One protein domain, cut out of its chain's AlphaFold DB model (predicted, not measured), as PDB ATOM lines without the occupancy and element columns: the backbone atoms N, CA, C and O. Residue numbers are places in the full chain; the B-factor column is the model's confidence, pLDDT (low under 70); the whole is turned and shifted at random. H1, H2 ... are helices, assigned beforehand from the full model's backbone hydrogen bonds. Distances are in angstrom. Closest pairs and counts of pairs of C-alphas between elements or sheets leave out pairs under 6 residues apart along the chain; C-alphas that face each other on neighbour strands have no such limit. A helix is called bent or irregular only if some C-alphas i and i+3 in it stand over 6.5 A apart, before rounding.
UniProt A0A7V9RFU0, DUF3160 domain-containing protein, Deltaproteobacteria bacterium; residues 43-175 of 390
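This is residues 43 to 175 of the 390 residues of the protein "DUF3160 domain-containing protein" of Deltaproteobacteria bacterium (UniProt A0A7V9RFU0). A short helix, H2, lies in the middle, with H1, H3, the inner part of a sharply kinked H4 and the long straight H8 packed round it. H6 runs beside H8, while residues 144 to 149 stick out beyond the body near H7. The 133 printed residues, with eight named helices, H1 to H8 in chain order, and no named strand, are all helix in class. The whole is compact, with a radius of gyration of the C-alphas of 15.4 A and spans of 45 by 42 by 26 A.

Find C-alpha 50 at (43.572, -35.461, -0.732), where H1 begins and runs to 57. H2 holds residues 74 to 80 and H3 86 to 90. H4, residues 92 to 114, spans 21.6 A; it is irregular, with C-alphas 97 and 100 9.5 A apart, and has a kink of 124 degrees near residue 99. Then come H5, 118 to 121, H6, 125 to 134, and H7, 148 to 151. H8 runs 30.2 A from residue 153 to C-alpha 173 at (44.934, -49.081, 7.188).

Start at the hub, H2. It touches H1, about perpendicular at 79 degrees, closest at the C-alphas of Asp 51 and Ile 77, 6.2 A. Residues 106 to 113 of H4 touch it, closest at C-alphas 80 and 110, 3.9 A. H8 touches it with residues 160 to 164, closest at C-alphas 78 and 164, 7.2 A. H3 touches H2 at C-alphas 87 and 79, its closest pair, 5.3 A. H6 and H8 touch at a shallow tilt of 7 degrees, opposite ways, closest at C-alphas 133 and 163, 5.7 A. H5 and H6 touch only at the corner, closest at C-alphas 121 and 127, 4.9 A. H7 is close to but not clearly touching H8, closest at C-alphas 149 and 155, 6.8 A. H4 and H8 are apart. Every O i to N i+4 pair is within hydrogen-bond range in H1, H2, H3, H6 and H8, and 16 of 19 are in H4; H5 and H7 are too short for one.

The C-alphas of Met 43 and Ala 148 are the two farthest apart, 50.7 A. The printed part has no cut; H1 to H2 and H6 to H7 are long links. Residues 43 to 45 have pLDDT under 70.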
ATOM      1  N   MET A  43      38.936 -53.780  -9.147       48.16
ATOM      2  CA  MET A  43      38.374 -54.390  -7.929       48.16
ATOM      3  C   MET A  43      39.103 -53.926  -6.651       48.16
ATOM      4  O   MET A  43      38.485 -53.840  -5.598       48.16
ATOM      5  N   LEU A  44      40.398 -53.584  -6.754       60.84
ATOM      6  CA  LEU A  44      41.285 -53.167  -5.655       60.84
ATOM      7  C   LEU A  44      42.231 -52.016  -6.078       60.84
ATOM      8  O   LEU A  44      43.409 -52.006  -5.742       60.84
ATOM      9  N   GLY A  45      41.748 -51.070  -6.890       62.44
ATOM     10  CA  GLY A  45      42.578 -49.969  -7.398       62.44
ATOM     11  C   GLY A  45      42.934 -48.922  -6.337       62.44
ATOM     12  O   GLY A  45      42.115 -48.604  -5.475       62.44
ATOM     13  N   GLN A  46      44.133 -48.335  -6.442       72.38
ATOM     14  CA  GLN A  46      44.556 -47.197  -5.617       72.38
ATOM     15  C   GLN A  46      43.626 -45.997  -5.822       72.38
ATOM     16  O   GLN A  46      43.599 -45.402  -6.888       72.38
ATOM     17  N   ARG A  47      42.889 -45.592  -4.802       79.00
ATOM     18  CA  ARG A  47      41.985 -44.448  -4.790       79.00
ATOM     19  C   ARG A  47      42.724 -43.139  -4.552       79.00
ATOM     20  O   ARG A  47      43.772 -43.076  -3.908       79.00
ATOM     21  N   TYR A  48      42.133 -42.078  -5.086       83.62
ATOM     22  CA  TYR A  48      42.555 -40.718  -4.798       83.62
ATOM     23  C   TYR A  48      42.361 -40.404  -3.311       83.62
ATOM     24  O   TYR A  48      41.293 -40.668  -2.759       83.62
ATOM     25  N   VAL A  49      43.371 -39.791  -2.697       89.50
ATOM     26  CA  VAL A  49      43.295 -39.235  -1.345       89.50
ATOM     27  C   VAL A  49      43.912 -37.836  -1.331       89.50
ATOM     28  O   VAL A  49      44.976 -37.612  -1.915       89.50
ATOM     29  N   LEU A  50      43.215 -36.883  -0.706       91.19
ATOM     30  CA  LEU A  50      43.572 -35.461  -0.732       91.19
ATOM     31  C   LEU A  50      44.961 -35.186  -0.146       91.19
ATOM     32  O   LEU A  50      45.701 -34.351  -0.653       91.19
ATOM     33  N   ASP A  51      45.337 -35.896   0.908       94.12
ATOM     34  CA  ASP A  51      46.621 -35.711   1.570       94.12
ATOM     35  C   ASP A  51      47.801 -36.135   0.679       94.12
ATOM     36  O   ASP A  51      48.779 -35.401   0.581       94.12
ATOM     37  N   SER A  52      47.701 -37.235  -0.076       92.62
ATOM     38  CA  SER A  52      48.732 -37.559  -1.079       92.62
ATOM     39  C   SER A  52      48.818 -36.521  -2.201       92.62
ATOM     40  O   SER A  52      49.915 -36.249  -2.680       92.62
ATOM     41  N   HIS A  53      47.696 -35.920  -2.611       91.25
ATOM     42  CA  HIS A  53      47.703 -34.830  -3.596       91.25
ATOM     43  C   HIS A  53      48.478 -33.616  -3.069       91.25
ATOM     44  O   HIS A  53      49.380 -33.132  -3.746       91.25
ATOM     45  N   VAL A  54      48.213 -33.208  -1.824       94.69
ATOM     46  CA  VAL A  54      48.956 -32.132  -1.151       94.69
ATOM     47  C   VAL A  54      50.456 -32.440  -1.075       94.69
ATOM     48  O   VAL A  54      51.271 -31.577  -1.396       94.69
ATOM     49  N   LEU A  55      50.851 -33.663  -0.703       96.06
ATOM     50  CA  LEU A  55      52.270 -34.047  -0.659       96.06
ATOM     51  C   LEU A  55      52.934 -33.988  -2.046       96.06
ATOM     52  O   LEU A  55      54.070 -33.529  -2.164       96.06
ATOM     53  N   SER A  56      52.236 -34.417  -3.102       91.25
ATOM     54  CA  SER A  56      52.744 -34.341  -4.479       91.25
ATOM     55  C   SER A  56      52.869 -32.899  -4.983       91.25
ATOM     56  O   SER A  56      53.862 -32.567  -5.625       91.25
ATOM     57  N   ASP A  57      51.931 -32.016  -4.643       92.19
ATOM     58  CA  ASP A  57      51.990 -30.600  -5.034       92.19
ATOM     59  C   ASP A  57      53.128 -29.835  -4.347       92.19
ATOM     60  O   ASP A  57      53.637 -28.844  -4.876       92.19
ATOM     61  N   LEU A  58      53.555 -30.310  -3.175       95.88
ATOM     62  CA  LEU A  58      54.597 -29.691  -2.360       95.88
ATOM     63  C   LEU A  58      55.974 -30.349  -2.521       95.88
ATOM     64  O   LEU A  58      56.887 -30.045  -1.753       95.88
ATOM     65  N   THR A  59      56.160 -31.222  -3.510       94.62
ATOM     66  CA  THR A  59      57.455 -31.850  -3.818       94.62
ATOM     67  C   THR A  59      57.914 -31.553  -5.246       94.62
ATOM     68  O   THR A  59      57.175 -31.020  -6.078       94.62
ATOM     69  N   TYR A  60      59.189 -31.838  -5.522       89.38
ATOM     70  CA  TYR A  60      59.801 -31.662  -6.836       89.38
ATOM     71  C   TYR A  60      59.037 -32.434  -7.923       89.38
ATOM     72  O   TYR A  60      58.650 -33.587  -7.733       89.38
ATOM     73  N   GLY A  61      58.848 -31.783  -9.070       83.81
ATOM     74  CA  GLY A  61      57.950 -32.218 -10.141       83.81
ATOM     75  C   GLY A  61      56.849 -31.189 -10.357       83.81
ATOM     76  O   GLY A  61      56.756 -30.610 -11.436       83.81
ATOM     77  N   THR A  62      56.103 -30.885  -9.294       86.38
ATOM     78  CA  THR A  62      55.088 -29.819  -9.281       86.38
ATOM     79  C   THR A  62      55.645 -28.533  -8.674       86.38
ATOM     80  O   THR A  62      55.462 -27.442  -9.218       86.38
ATOM     81  N   LEU A  63      56.376 -28.647  -7.560       90.62
ATOM     82  CA  LEU A  63      56.941 -27.499  -6.865       90.62
ATOM     83  C   LEU A  63      58.260 -27.054  -7.511       90.62
ATOM     84  O   LEU A  63      59.288 -27.728  -7.414       90.62
ATOM     85  N   ALA A  64      58.250 -25.869  -8.117       89.25
ATOM     86  CA  ALA A  64      59.429 -25.245  -8.719       89.25
ATOM     87  C   ALA A  64      60.306 -24.513  -7.674       89.25
ATOM     88  O   ALA A  64      60.509 -23.303  -7.763       89.25
ATOM     89  N   SER A  65      60.795 -25.229  -6.654       90.12
ATOM     90  CA  SER A  65      61.699 -24.680  -5.629       90.12
ATOM     91  C   SER A  65      63.180 -24.881  -5.979       90.12
ATOM     92  O   SER A  65      63.554 -25.867  -6.618       90.12
ATOM     93  N   ASN A  66      64.039 -23.978  -5.498       90.38
ATOM     94  CA  ASN A  66      65.493 -24.136  -5.520       90.38
ATOM     95  C   ASN A  66      66.058 -23.840  -4.114       90.38
ATOM     96  O   ASN A  66      65.938 -22.694  -3.679       90.38
ATOM     97  N   PRO A  67      66.632 -24.821  -3.390       93.44
ATOM     98  CA  PRO A  67      66.879 -26.212  -3.790       93.44
ATOM     99  C   PRO A  67      65.593 -27.019  -4.043       93.44
ATOM    100  O   PRO A  67      64.502 -26.651  -3.603       93.44
ATOM    101  N   LYS A  68      65.718 -28.146  -4.756       94.06
ATOM    102  CA  LYS A  68      64.596 -29.063  -5.022       94.06
ATOM    103  C   LYS A  68      64.083 -29.671  -3.709       94.06
ATOM    104  O   LYS A  68      64.866 -30.219  -2.929       94.06
ATOM    105  N   ARG A  69      62.771 -29.614  -3.463       94.62
ATOM    106  CA  ARG A  69      62.133 -30.262  -2.306       94.62
ATOM    107  C   ARG A  69      61.784 -31.714  -2.627       94.62
ATOM    108  O   ARG A  69      60.732 -31.996  -3.185       94.62
ATOM    109  N   LEU A  70      62.700 -32.631  -2.322       93.88
ATOM    110  CA  LEU A  70      62.552 -34.050  -2.674       93.88
ATOM    111  C   LEU A  70      61.734 -34.867  -1.665       93.88
ATOM    112  O   LEU A  70      61.258 -35.939  -2.017       93.88
ATOM    113  N   MET A  71      61.596 -34.393  -0.427       95.19
ATOM    114  CA  MET A  71      60.865 -35.073   0.641       95.19
ATOM    115  C   MET A  71      59.911 -34.066   1.292       95.19
ATOM    116  O   MET A  71      60.375 -32.986   1.671       95.19
ATOM    117  N   PRO A  72      58.610 -34.373   1.402       95.75
ATOM    118  CA  PRO A  72      57.674 -33.541   2.141       95.75
ATOM    119  C   PRO A  72      57.758 -33.827   3.647       95.75
ATOM    120  O   PRO A  72      58.447 -34.749   4.085       95.75
ATOM    121  N   THR A  73      57.018 -33.066   4.452       96.50
ATOM    122  CA  THR A  73      56.863 -33.332   5.893       96.50
ATOM    123  C   THR A  73      55.392 -33.545   6.250       96.50
ATOM    124  O   THR A  73      54.528 -32.904   5.654       96.50
ATOM    125  N   PRO A  74      55.054 -34.383   7.252       97.31
ATOM    126  CA  PRO A  74      53.687 -34.481   7.775       97.31
ATOM    127  C   PRO A  74      53.074 -33.135   8.195       97.31
ATOM    128  O   PRO A  74      51.852 -32.984   8.211       97.31
ATOM    129  N   LEU A  75      53.906 -32.135   8.506       98.25
ATOM    130  CA  LEU A  75      53.441 -30.781   8.808       98.25
ATOM    131  C   LEU A  75      52.750 -30.104   7.612       98.25
ATOM    132  O   LEU A  75      51.887 -29.252   7.822       98.25
ATOM    133  N   ASP A  76      53.056 -30.523   6.382       97.88
ATOM    134  CA  ASP A  76      52.361 -30.084   5.171       97.88
ATOM    135  C   ASP A  76      50.870 -30.442   5.256       97.88
ATOM    136  O   ASP A  76      50.008 -29.603   5.007       97.88
ATOM    137  N   ILE A  77      50.562 -31.669   5.693       97.94
ATOM    138  CA  ILE A  77      49.189 -32.157   5.897       97.94
ATOM    139  C   ILE A  77      48.536 -31.450   7.075       97.94
ATOM    140  O   ILE A  77      47.388 -31.010   6.981       97.94
ATOM    141  N   ALA A  78      49.273 -31.298   8.175       97.94
ATOM    142  CA  ALA A  78      48.788 -30.581   9.344       97.94
ATOM    143  C   ALA A  78      48.324 -29.163   9.008       97.94
ATOM    144  O   ALA A  78      47.278 -28.727   9.481       97.94
ATOM    145  N   HIS A  79      49.078 -28.458   8.166       97.44
ATOM    146  CA  HIS A  79      48.707 -27.126   7.727       97.44
ATOM    147  C   HIS A  79      47.612 -27.151   6.653       97.44
ATOM    148  O   HIS A  79      46.553 -26.556   6.844       97.44
ATOM    149  N   ALA A  80      47.860 -27.820   5.526       97.06
ATOM    150  CA  ALA A  80      47.043 -27.672   4.326       97.06
ATOM    151  C   ALA A  80      45.764 -28.519   4.333       97.06
ATOM    152  O   ALA A  80      44.810 -28.151   3.656       97.06
ATOM    153  N   VAL A  81      45.722 -29.635   5.067       96.44
ATOM    154  CA  VAL A  81      44.540 -30.518   5.140       96.44
ATOM    155  C   VAL A  81      43.803 -30.344   6.463       96.44
ATOM    156  O   VAL A  81      42.585 -30.193   6.476       96.44
ATOM    157  N   LEU A  82      44.532 -30.355   7.581       96.94
ATOM    158  CA  LEU A  82      43.935 -30.296   8.919       96.94
ATOM    159  C   LEU A  82      43.697 -28.864   9.413       96.94
ATOM    160  O   LEU A  82      43.008 -28.672  10.415       96.94
ATOM    161  N   GLY A  83      44.268 -27.859   8.742       95.12
ATOM    162  CA  GLY A  83      44.109 -26.455   9.111       95.12
ATOM    163  C   GLY A  83      44.719 -26.102  10.469       95.12
ATOM    164  O   GLY A  83      44.275 -25.145  11.097       95.12
ATOM    165  N   ASN A  84      45.702 -26.864  10.961       94.94
ATOM    166  CA  ASN A  84      46.289 -26.609  12.271       94.94
ATOM    167  C   ASN A  84      47.260 -25.407  12.201       94.94
ATOM    168  O   ASN A  84      48.284 -25.483  11.510       94.94
ATOM    169  N   PRO A  85      46.995 -24.297  12.917       92.38
ATOM    170  CA  PRO A  85      47.804 -23.085  12.842       92.38
ATOM    171  C   PRO A  85      49.233 -23.276  13.362       92.38
ATOM    172  O   PRO A  85      50.148 -22.668  12.808       92.38
ATOM    173  N   ILE A  86      49.469 -24.154  14.350       94.62
ATOM    174  CA  ILE A  86      50.823 -24.361  14.898       94.62
ATOM    175  C   ILE A  86      51.768 -24.979  13.860       94.62
ATOM    176  O   ILE A  86      52.981 -24.786  13.934       94.62
ATOM    177  N   ALA A  87      51.222 -25.680  12.857       96.12
ATOM    178  CA  ALA A  87      52.006 -26.237  11.764       96.12
ATOM    179  C   ALA A  87      52.704 -25.139  10.948       96.12
ATOM    180  O   ALA A  87      53.823 -25.359  10.501       96.12
ATOM    181  N   GLN A  88      52.115 -23.941  10.819       92.44
ATOM    182  CA  GLN A  88      52.764 -22.821  10.124       92.44
ATOM    183  C   GLN A  88      54.064 -22.412  10.812       92.44
ATOM    184  O   GLN A  88      55.089 -22.275  10.151       92.44
ATOM    185  N   THR A  89      54.027 -22.286  12.139       94.31
ATOM    186  CA  THR A  89      55.198 -21.946  12.954       94.31
ATOM    187  C   THR A  89      56.260 -23.041  12.885       94.31
ATOM    188  O   THR A  89      57.450 -22.754  12.817       94.31
ATOM    189  N   LEU A  90      55.849 -24.311  12.878       96.94
ATOM    190  CA  LEU A  90      56.777 -25.444  12.782       96.94
ATOM    191  C   LEU A  90      57.388 -25.605  11.378       96.94
ATOM    192  O   LEU A  90      58.447 -26.210  11.241       96.94
ATOM    193  N   LEU A  91      56.747 -25.056  10.344       97.38
ATOM    194  CA  LEU A  91      57.225 -25.068   8.960       97.38
ATOM    195  C   LEU A  91      58.176 -23.908   8.627       97.38
ATOM    196  O   LEU A  91      58.614 -23.804   7.483       97.38
ATOM    197  N   GLU A  92      58.510 -23.035   9.580       96.31
ATOM    198  CA  GLU A  92      59.286 -21.811   9.335       96.31
ATOM    199  C   GLU A  92      60.663 -22.087   8.698       96.31
ATOM    200  O   GLU A  92      61.086 -21.372   7.787       96.31
ATOM    201  N   ASP A  93      61.348 -23.153   9.112       96.62
ATOM    202  CA  ASP A  93      62.661 -23.506   8.562       96.62
ATOM    203  C   ASP A  93      62.564 -24.104   7.149       96.62
ATOM    204  O   ASP A  93      63.363 -23.763   6.277       96.62
ATOM    205  N   GLU A  94      61.537 -24.916   6.874       96.00
ATOM    206  CA  GLU A  94      61.213 -25.404   5.521       96.00
ATOM    207  C   GLU A  94      60.863 -24.236   4.582       96.00
ATOM    208  O   GLU A  94      61.319 -24.172   3.440       96.00
ATOM    209  N   ARG A  95      60.097 -23.267   5.092       95.44
ATOM    210  CA  ARG A  95      59.723 -22.014   4.423       95.44
ATOM    211  C   ARG A  95      60.942 -21.181   4.042       95.44
ATOM    212  O   ARG A  95      61.086 -20.820   2.874       95.44
ATOM    213  N   LYS A  96      61.875 -20.977   4.974       96.38
ATOM    214  CA  LYS A  96      63.161 -20.316   4.694       96.38
ATOM    215  C   LYS A  96      63.994 -21.088   3.671       96.38
ATOM    216  O   LYS A  96      64.564 -20.479   2.772       96.38
ATOM    217  N   LYS A  97      64.049 -22.417   3.790       96.44
ATOM    218  CA  LYS A  97      64.864 -23.282   2.928       96.44
ATOM    219  C   LYS A  97      64.381 -23.312   1.478       96.44
ATOM    220  O   LYS A  97      65.208 -23.266   0.575       96.44
ATOM    221  N   TYR A  98      63.072 -23.416   1.250       96.69
ATOM    222  CA  TYR A  98      62.490 -23.601  -0.090       96.69
ATOM    223  C   TYR A  98      61.869 -22.328  -0.686       96.69
ATOM    224  O   TYR A  98      61.466 -22.317  -1.855       96.69
ATOM    225  N   GLY A  99      61.830 -21.245   0.091       95.62
ATOM    226  CA  GLY A  99      61.527 -19.895  -0.364       95.62
ATOM    227  C   GLY A  99      60.116 -19.713  -0.924       95.62
ATOM    228  O   GLY A  99      59.198 -20.499  -0.686       95.62
ATOM    229  N   ALA A 100      59.935 -18.645  -1.705       95.75
ATOM    230  CA  ALA A 100      58.623 -18.182  -2.166       95.75
ATOM    231  C   ALA A 100      57.791 -19.253  -2.900       95.75
ATOM    232  O   ALA A 100      56.567 -19.261  -2.771       95.75
ATOM    233  N   ALA A 101      58.439 -20.170  -3.628       95.38
ATOM    234  CA  ALA A 101      57.760 -21.271  -4.307       95.38
ATOM    235  C   ALA A 101      57.002 -22.158  -3.310       95.38
ATOM    236  O   ALA A 101      55.813 -22.407  -3.494       95.38
ATOM    237  N   TYR A 102      57.662 -22.567  -2.223       97.06
ATOM    238  CA  TYR A 102      57.044 -23.392  -1.189       97.06
ATOM    239  C   TYR A 102      55.969 -22.635  -0.408       97.06
ATOM    240  O   TYR A 102      54.894 -23.179  -0.185       97.06
ATOM    241  N   HIS A 103      56.185 -21.353  -0.090       95.31
ATOM    242  CA  HIS A 103      55.143 -20.524   0.533       95.31
ATOM    243  C   HIS A 103      53.865 -20.474  -0.314       95.31
ATOM    244  O   HIS A 103      52.765 -20.660   0.203       95.31
ATOM    245  N   LYS A 104      54.012 -20.234  -1.623       96.12
ATOM    246  CA  LYS A 104      52.888 -20.173  -2.559       96.12
ATOM    247  C   LYS A 104      52.218 -21.536  -2.721       96.12
ATOM    248  O   LYS A 104      50.993 -21.596  -2.708       96.12
ATOM    249  N   GLY A 105      53.003 -22.605  -2.855       96.12
ATOM    250  CA  GLY A 105      52.493 -23.974  -2.953       96.12
ATOM    251  C   GLY A 105      51.689 -24.368  -1.716       96.12
ATOM    252  O   GLY A 105      50.565 -24.839  -1.842       96.12
ATOM    253  N   LEU A 106      52.219 -24.091  -0.523       96.75
ATOM    254  CA  LEU A 106      51.570 -24.404   0.750       96.75
ATOM    255  C   LEU A 106      50.236 -23.656   0.907       96.75
ATOM    256  O   LEU A 106      49.227 -24.261   1.269       96.75
ATOM    257  N   ALA A 107      50.202 -22.367   0.553       96.38
ATOM    258  CA  ALA A 107      48.971 -21.578   0.544       96.38
ATOM    259  C   ALA A 107      47.956 -22.083  -0.499       96.38
ATOM    260  O   ALA A 107      46.762 -22.153  -0.213       96.38
ATOM    261  N   ALA A 108      48.416 -22.468  -1.694       95.25
ATOM    262  CA  ALA A 108      47.560 -23.028  -2.737       95.25
ATOM    263  C   ALA A 108      46.967 -24.388  -2.333       95.25
ATOM    264  O   ALA A 108      45.786 -24.635  -2.579       95.25
ATOM    265  N   ALA A 109      47.749 -25.241  -1.668       94.94
ATOM    266  CA  ALA A 109      47.286 -26.515  -1.132       94.94
ATOM    267  C   ALA A 109      46.215 -26.308  -0.048       94.94
ATOM    268  O   ALA A 109      45.140 -26.903  -0.124       94.94
ATOM    269  N   ALA A 110      46.457 -25.399   0.905       95.69
ATOM    270  CA  ALA A 110      45.481 -25.048   1.939       95.69
ATOM    271  C   ALA A 110      44.185 -24.475   1.341       95.69
ATOM    272  O   ALA A 110      43.084 -24.871   1.729       95.69
ATOM    273  N   GLN A 111      44.304 -23.592   0.345       94.00
ATOM    274  CA  GLN A 111      43.154 -23.041  -0.369       94.00
ATOM    275  C   GLN A 111      42.369 -24.137  -1.099       94.00
ATOM    276  O   GLN A 111      41.143 -24.161  -1.022       94.00
ATOM    277  N   THR A 112      43.062 -25.061  -1.767       88.94
ATOM    278  CA  THR A 112      42.442 -26.178  -2.494       88.94
ATOM    279  C   THR A 112      41.612 -27.047  -1.552       88.94
ATOM    280  O   THR A 112      40.445 -27.317  -1.844       88.94
ATOM    281  N   THR A 113      42.159 -27.410  -0.388       91.56
ATOM    282  CA  THR A 113      41.416 -28.110   0.671       91.56
ATOM    283  C   THR A 113      40.196 -27.308   1.120       91.56
ATOM    284  O   THR A 113      39.089 -27.843   1.149       91.56
ATOM    285  N   ALA A 114      40.370 -26.020   1.434       90.44
ATOM    286  CA  ALA A 114      39.297 -25.170   1.950       90.44
ATOM    287  C   ALA A 114      38.140 -24.989   0.952       90.44
ATOM    288  O   ALA A 114      36.984 -24.889   1.356       90.44
ATOM    289  N   THR A 115      38.438 -24.970  -0.350       89.12
ATOM    290  CA  THR A 115      37.433 -24.850  -1.422       89.12
ATOM    291  C   THR A 115      36.941 -26.187  -1.967       89.12
ATOM    292  O   THR A 115      36.162 -26.203  -2.919       89.12
ATOM    293  N   SER A 116      37.394 -27.310  -1.406       87.38
ATOM    294  CA  SER A 116      36.965 -28.629  -1.860       87.38
ATOM    295  C   SER A 116      35.479 -28.850  -1.578       87.38
ATOM    296  O   SER A 116      34.992 -28.601  -0.475       87.38
ATOM    297  N   GLU A 117      34.760 -29.341  -2.586       83.56
ATOM    298  CA  GLU A 117      33.315 -29.563  -2.521       83.56
ATOM    299  C   GLU A 117      32.935 -30.626  -1.478       83.56
ATOM    300  O   GLU A 117      33.701 -31.551  -1.196       83.56
ATOM    301  N   ALA A 118      31.703 -30.551  -0.961       81.38
ATOM    302  CA  ALA A 118      31.163 -31.533  -0.014       81.38
ATOM    303  C   ALA A 118      31.282 -32.976  -0.532       81.38
ATOM    304  O   ALA A 118      31.586 -33.885   0.232       81.38
ATOM    305  N   ALA A 119      31.160 -33.171  -1.850       82.06
ATOM    306  CA  ALA A 119      31.316 -34.471  -2.494       82.06
ATOM    307  C   ALA A 119      32.683 -35.138  -2.241       82.06
ATOM    308  O   ALA A 119      32.753 -36.365  -2.220       82.06
ATOM    309  N   LEU A 120      33.765 -34.373  -2.038       83.94
ATOM    310  CA  LEU A 120      35.063 -34.944  -1.667       83.94
ATOM    311  C   LEU A 120      35.014 -35.522  -0.248       83.94
ATOM    312  O   LEU A 120      35.404 -36.667  -0.021       83.94
ATOM    313  N   TRP A 121      34.530 -34.711   0.692       86.50
ATOM    314  CA  TRP A 121      34.516 -35.015   2.120       86.50
ATOM    315  C   TRP A 121      33.527 -36.117   2.479       86.50
ATOM    316  O   TRP A 121      33.862 -37.027   3.232       86.50
ATOM    317  N   ASP A 122      32.342 -36.059   1.883       83.12
ATOM    318  CA  ASP A 122      31.252 -37.003   2.119       83.12
ATOM    319  C   ASP A 122      31.379 -38.237   1.203       83.12
ATOM    320  O   ASP A 122      30.676 -39.232   1.366       83.12
ATOM    321  N   GLY A 123      32.311 -38.197   0.245       79.62
ATOM    322  CA  GLY A 123      32.535 -39.256  -0.734       79.62
ATOM    323  C   GLY A 123      33.296 -40.470  -0.205       79.62
ATOM    324  O   GLY A 123      33.402 -41.464  -0.919       79.62
ATOM    325  N   SER A 124      33.861 -40.433   1.009       84.69
ATOM    326  CA  SER A 124      34.533 -41.603   1.597       84.69
ATOM    327  C   SER A 124      34.733 -41.480   3.107       84.69
ATOM    328  O   SER A 124      34.947 -40.384   3.622       84.69
ATOM    329  N   LEU A 125      34.797 -42.625   3.797       89.06
ATOM    330  CA  LEU A 125      35.182 -42.683   5.213       89.06
ATOM    331  C   LEU A 125      36.580 -42.096   5.457       89.06
ATOM    332  O   LEU A 125      36.804 -41.475   6.487       89.06
ATOM    333  N   TYR A 126      37.494 -42.236   4.492       92.25
ATOM    334  CA  TYR A 126      38.845 -41.685   4.574       92.25
ATOM    335  C   TYR A 126      38.841 -40.155   4.680       92.25
ATOM    336  O   TYR A 126      39.396 -39.582   5.615       92.25
ATOM    337  N   HIS A 127      38.174 -39.479   3.740       91.81
ATOM    338  CA  HIS A 127      38.082 -38.019   3.758       91.81
ATOM    339  C   HIS A 127      37.203 -37.528   4.918       91.81
ATOM    340  O   HIS A 127      37.525 -36.511   5.530       91.81
ATOM    341  N   GLY A 128      36.163 -38.281   5.294       92.12
ATOM    342  CA  GLY A 128      35.385 -38.024   6.507       92.12
ATOM    343  C   GLY A 128      36.240 -38.068   7.779       92.12
ATOM    344  O   GLY A 128      36.118 -37.184   8.627       92.12
ATOM    345  N   TRP A 129      37.165 -39.027   7.885       95.62
ATOM    346  CA  TRP A 129      38.116 -39.114   8.995       95.62
ATOM    347  C   TRP A 129      39.077 -37.924   9.015       95.62
ATOM    348  O   TRP A 129      39.242 -37.295  10.056       95.62
ATOM    349  N   LEU A 130      39.651 -37.541   7.867       96.25
ATOM    350  CA  LEU A 130      40.478 -36.329   7.762       96.25
ATOM    351  C   LEU A 130      39.716 -35.073   8.205       96.25
ATOM    352  O   LEU A 130      40.255 -34.250   8.945       96.25
ATOM    353  N   ARG A 131      38.447 -34.943   7.802       94.94
ATOM    354  CA  ARG A 131      37.580 -33.831   8.207       94.94
ATOM    355  C   ARG A 131      37.295 -33.849   9.705       94.94
ATOM    356  O   ARG A 131      37.297 -32.789  10.322       94.94
ATOM    357  N   ALA A 132      37.099 -35.027  10.296       95.81
ATOM    358  CA  ALA A 132      36.969 -35.170  11.742       95.81
ATOM    359  C   ALA A 132      38.259 -34.745  12.457       95.81
ATOM    360  O   ALA A 132      38.199 -33.938  13.383       95.81
ATOM    361  N   LEU A 133      39.430 -35.189  11.988       97.38
ATOM    362  CA  LEU A 133      40.720 -34.771  12.545       97.38
ATOM    363  C   LEU A 133      40.944 -33.261  12.445       97.38
ATOM    364  O   LEU A 133      41.458 -32.672  13.395       97.38
ATOM    365  N   ALA A 134      40.531 -32.614  11.350       95.56
ATOM    366  CA  ALA A 134      40.646 -31.164  11.182       95.56
ATOM    367  C   ALA A 134      39.901 -30.387  12.285       95.56
ATOM    368  O   ALA A 134      40.339 -29.313  12.688       95.56
ATOM    369  N   THR A 135      38.828 -30.955  12.854       94.81
ATOM    370  CA  THR A 135      38.102 -30.329  13.974       94.81
ATOM    371  C   THR A 135      38.917 -30.239  15.266       94.81
ATOM    372  O   THR A 135      38.589 -29.421  16.118       94.81
ATOM    373  N   LEU A 136      40.002 -31.007  15.422       95.12
ATOM    374  CA  LEU A 136      40.911 -30.895  16.573       95.12
ATOM    375  C   LEU A 136      41.847 -29.680  16.492       95.12
ATOM    376  O   LEU A 136      42.543 -29.381  17.464       95.12
ATOM    377  N   SER A 137      41.884 -28.987  15.352       93.88
ATOM    378  CA  SER A 137      42.641 -27.748  15.208       93.88
ATOM    379  C   SER A 137      42.014 -26.637  16.071       93.88
ATOM    380  O   SER A 137      40.783 -26.569  16.174       93.88
ATOM    381  N   PRO A 138      42.832 -25.780  16.713       90.50
ATOM    382  CA  PRO A 138      42.349 -24.633  17.478       90.50
ATOM    383  C   PRO A 138      41.419 -23.719  16.670       90.50
ATOM    384  O   PRO A 138      41.750 -23.329  15.550       90.50
ATOM    385  N   ASP A 139      40.293 -23.334  17.268       91.25
ATOM    386  CA  ASP A 139      39.348 -22.352  16.732       91.25
ATOM    387  C   ASP A 139      39.101 -21.263  17.779       91.25
ATOM    388  O   ASP A 139      38.568 -21.523  18.854       91.25
ATOM    389  N   ALA A 140      39.467 -20.019  17.460       87.50
ATOM    390  CA  ALA A 140      39.437 -18.920  18.424       87.50
ATOM    391  C   ALA A 140      38.038 -18.624  18.992       87.50
ATOM    392  O   ALA A 140      37.935 -18.103  20.100       87.50
ATOM    393  N   LYS A 141      36.959 -18.929  18.254       90.31
ATOM    394  CA  LYS A 141      35.583 -18.686  18.712       90.31
ATOM    395  C   LYS A 141      35.097 -19.821  19.605       90.31
ATOM    396  O   LYS A 141      34.556 -19.557  20.675       90.31
ATOM    397  N   ARG A 142      35.290 -21.069  19.175       91.12
ATOM    398  CA  ARG A 142      34.926 -22.279  19.923       91.12
ATOM    399  C   ARG A 142      35.730 -22.390  21.217       91.12
ATOM    400  O   ARG A 142      35.175 -22.763  22.247       91.12
ATOM    401  N   ASP A 143      37.011 -22.039  21.162       91.44
ATOM    402  CA  ASP A 143      37.977 -22.320  22.226       91.44
ATOM    403  C   ASP A 143      38.169 -21.150  23.206       91.44
ATOM    404  O   ASP A 143      38.934 -21.266  24.162       91.44
ATOM    405  N   ALA A 144      37.439 -20.038  23.034       89.44
ATOM    406  CA  ALA A 144      37.564 -18.831  23.861       89.44
ATOM    407  C   ALA A 144      37.366 -19.072  25.373       89.44
ATOM    408  O   ALA A 144      37.908 -18.331  26.190       89.44
ATOM    409  N   GLY A 145      36.586 -20.093  25.749       91.12
ATOM    410  CA  GLY A 145      36.292 -20.447  27.143       91.12
ATOM    411  C   GLY A 145      37.184 -21.540  27.739       91.12
ATOM    412  O   GLY A 145      36.933 -21.971  28.865       91.12
ATOM    413  N   LEU A 146      38.181 -22.041  27.002       92.69
ATOM    414  CA  LEU A 146      39.037 -23.116  27.500       92.69
ATOM    415  C   LEU A 146      39.971 -22.625  28.627       92.69
ATOM    416  O   LEU A 146      40.509 -21.517  28.547       92.69
ATOM    417  N   PRO A 147      40.233 -23.452  29.658       94.00
ATOM    418  CA  PRO A 147      41.249 -23.160  30.665       94.00
ATOM    419  C   PRO A 147      42.624 -22.885  30.046       94.00
ATOM    420  O   PRO A 147      43.003 -23.520  29.060       94.00
ATOM    421  N   ALA A 148      43.413 -22.011  30.682       90.75
ATOM    422  CA  ALA A 148      44.705 -21.545  30.166       90.75
ATOM    423  C   ALA A 148      45.658 -22.655  29.659       90.75
ATOM    424  O   ALA A 148      46.230 -22.474  28.584       90.75
ATOM    425  N   PRO A 149      45.811 -23.823  30.326       91.69
ATOM    426  CA  PRO A 149      46.671 -24.890  29.808       91.69
ATOM    427  C   PRO A 149      46.247 -25.412  28.431       91.69
ATOM    428  O   PRO A 149      47.108 -25.758  27.626       91.69
ATOM    429  N   LEU A 150      44.941 -25.444  28.147       92.38
ATOM    430  CA  LEU A 150      44.377 -25.954  26.893       92.38
ATOM    431  C   LEU A 150      44.414 -24.919  25.758       92.38
ATOM    432  O   LEU A 150      44.238 -25.278  24.600       92.38
ATOM    433  N   ASN A 151      44.682 -23.652  26.079       87.06
ATOM    434  CA  ASN A 151      44.879 -22.571  25.110       87.06
ATOM    435  C   ASN A 151      46.373 -22.228  24.917       87.06
ATOM    436  O   ASN A 151      46.730 -21.127  24.509       87.06
ATOM    437  N   SER A 152      47.270 -23.154  25.276       89.38
ATOM    438  CA  SER A 152      48.719 -22.970  25.162       89.38
ATOM    439  C   SER A 152      49.287 -23.604  23.890       89.38
ATOM    440  O   SER A 152      48.781 -24.618  23.402       89.38
ATOM    441  N   ASP A 153      50.423 -23.092  23.416       90.31
ATOM    442  CA  ASP A 153      51.185 -23.700  22.316       90.31
ATOM    443  C   ASP A 153      51.569 -25.158  22.602       90.31
ATOM    444  O   ASP A 153      51.596 -25.994  21.696       90.31
ATOM    445  N   ALA A 154      51.867 -25.486  23.864       92.94
ATOM    446  CA  ALA A 154      52.188 -26.850  24.272       92.94
ATOM    447  C   ALA A 154      50.994 -27.792  24.049       92.94
ATOM    448  O   ALA A 154      51.163 -28.895  23.523       92.94
ATOM    449  N   TRP A 155      49.780 -27.340  24.377       93.50
ATOM    450  CA  TRP A 155      48.565 -28.098  24.103       93.50
ATOM    451  C   TRP A 155      48.270 -28.197  22.607       93.50
ATOM    452  O   TRP A 155      47.979 -29.291  22.124       93.50
ATOM    453  N   ALA A 156      48.433 -27.108  21.850       92.19
ATOM    454  CA  ALA A 156      48.273 -27.124  20.397       92.19
ATOM    455  C   ALA A 156      49.218 -28.140  19.725       92.19
ATOM    456  O   ALA A 156      48.787 -28.907  18.865       92.19
ATOM    457  N   LYS A 157      50.482 -28.224  20.168       95.25
ATOM    458  CA  LYS A 157      51.446 -29.242  19.705       95.25
ATOM    459  C   LYS A 157      51.037 -30.661  20.106       95.25
ATOM    460  O   LYS A 157      51.158 -31.577  19.296       95.25
ATOM    461  N   ARG A 158      50.514 -30.861  21.321       95.50
ATOM    462  CA  ARG A 158      49.983 -32.163  21.768       95.50
ATOM    463  C   ARG A 158      48.777 -32.606  20.932       95.50
ATOM    464  O   ARG A 158      48.667 -33.785  20.583       95.50
ATOM    465  N   MET A 159      47.880 -31.681  20.595       96.12
ATOM    466  CA  MET A 159      46.729 -31.961  19.733       96.12
ATOM    467  C   MET A 159      47.162 -32.222  18.293       96.12
ATOM    468  O   MET A 159      46.690 -33.186  17.695       96.12
ATOM    469  N   LEU A 160      48.136 -31.468  17.777       97.44
ATOM    470  CA  LEU A 160      48.761 -31.748  16.486       97.44
ATOM    471  C   LEU A 160      49.368 -33.159  16.438       97.44
ATOM    472  O   LEU A 160      49.136 -33.896  15.483       97.44
ATOM    473  N   ALA A 161      50.099 -33.572  17.478       97.88
ATOM    474  CA  ALA A 161      50.641 -34.926  17.564       97.88
ATOM    475  C   ALA A 161      49.530 -35.991  17.542       97.88
ATOM    476  O   ALA A 161      49.678 -37.021  16.894       97.88
ATOM    477  N   THR A 162      48.392 -35.715  18.186       97.88
ATOM    478  CA  THR A 162      47.214 -36.599  18.165       97.88
ATOM    479  C   THR A 162      46.609 -36.689  16.759       97.88
ATOM    480  O   THR A 162      46.319 -37.786  16.284       97.88
ATOM    481  N   GLN A 163      46.468 -35.555  16.063       98.19
ATOM    482  CA  GLN A 163      45.993 -35.526  14.678       98.19
ATOM    483  C   GLN A 163      46.915 -36.323  13.747       98.19
ATOM    484  O   GLN A 163      46.436 -37.138  12.964       98.19
ATOM    485  N   LEU A 164      48.233 -36.115  13.843       98.38
ATOM    486  CA  LEU A 164      49.209 -36.796  12.990       98.38
ATOM    487  C   LEU A 164      49.336 -38.290  13.308       98.38
ATOM    488  O   LEU A 164      49.519 -39.075  12.382       98.38
ATOM    489  N   ALA A 165      49.196 -38.696  14.573       98.38
ATOM    490  CA  ALA A 165      49.159 -40.108  14.951       98.38
ATOM    491  C   ALA A 165      47.949 -40.818  14.325       98.38
ATOM    492  O   ALA A 165      48.109 -41.841  13.665       98.38
ATOM    493  N   SER A 166      46.756 -40.226  14.434       98.12
ATOM    494  CA  SER A 166      45.556 -40.804  13.822       98.12
ATOM    495  C   SER A 166      45.597 -40.759  12.291       98.12
ATOM    496  O   SER A 166      45.126 -41.681  11.630       98.12
ATOM    497  N   TRP A 167      46.201 -39.724  11.701       97.69
ATOM    498  CA  TRP A 167      46.465 -39.694  10.262       97.69
ATOM    499  C   TRP A 167      47.421 -40.817   9.831       97.69
ATOM    500  O   TRP A 167      47.196 -41.439   8.794       97.69
ATOM    501  N   ALA A 168      48.451 -41.124  10.624       97.25
ATOM    502  CA  ALA A 168      49.363 -42.229  10.341       97.25
ATOM    503  C   ALA A 168      48.651 -43.593  10.387       97.25
ATOM    504  O   ALA A 168      48.854 -44.409   9.490       97.25
ATOM    505  N   GLU A 169      47.773 -43.820  11.368       96.69
ATOM    506  CA  GLU A 169      46.916 -45.016  11.439       96.69
ATOM    507  C   GLU A 169      45.967 -45.098  10.232       96.69
ATOM    508  O   GLU A 169      45.909 -46.121   9.550       96.69
ATOM    509  N   LEU A 170      45.309 -43.986   9.879       95.06
ATOM    510  CA  LEU A 170      44.449 -43.905   8.696       95.06
ATOM    511  C   LEU A 170      45.215 -44.279   7.414       95.06
ATOM    512  O   LEU A 170      44.694 -45.007   6.564       95.06
ATOM    513  N   ARG A 171      46.453 -43.794   7.267       93.06
ATOM    514  CA  ARG A 171      47.333 -44.124   6.135       93.06
ATOM    515  C   ARG A 171      47.748 -45.582   6.128       93.06
ATOM    516  O   ARG A 171      47.774 -46.180   5.056       93.06
ATOM    517  N   HIS A 172      48.068 -46.133   7.290       92.44
ATOM    518  CA  HIS A 172      48.441 -47.532   7.443       92.44
ATOM    519  C   HIS A 172      47.302 -48.460   6.999       92.44
ATOM    520  O   HIS A 172      47.505 -49.331   6.155       92.44
ATOM    521  N   ASP A 173      46.083 -48.213   7.473       90.62
ATOM    522  CA  ASP A 173      44.934 -49.081   7.188       90.62
ATOM    523  C   ASP A 173      44.469 -48.997   5.729       90.62
ATOM    524  O   ASP A 173      43.850 -49.920   5.200       90.62
ATOM    525  N   ASN A 174      44.816 -47.902   5.047       87.62
ATOM    526  CA  ASN A 174      44.499 -47.683   3.641       87.62
ATOM    527  C   ASN A 174      45.713 -47.857   2.721       87.62
ATOM    528  O   ASN A 174      45.608 -47.533   1.542       87.62
ATOM    529  N   LEU A 175      46.847 -48.380   3.197       85.12
ATOM    530  CA  LEU A 175      48.117 -48.344   2.459       85.12
ATOM    531  C   LEU A 175      48.048 -48.987   1.061       85.12
ATOM    532  O   LEU A 175      48.658 -48.486   0.123       85.12
TER     533      LEU A 175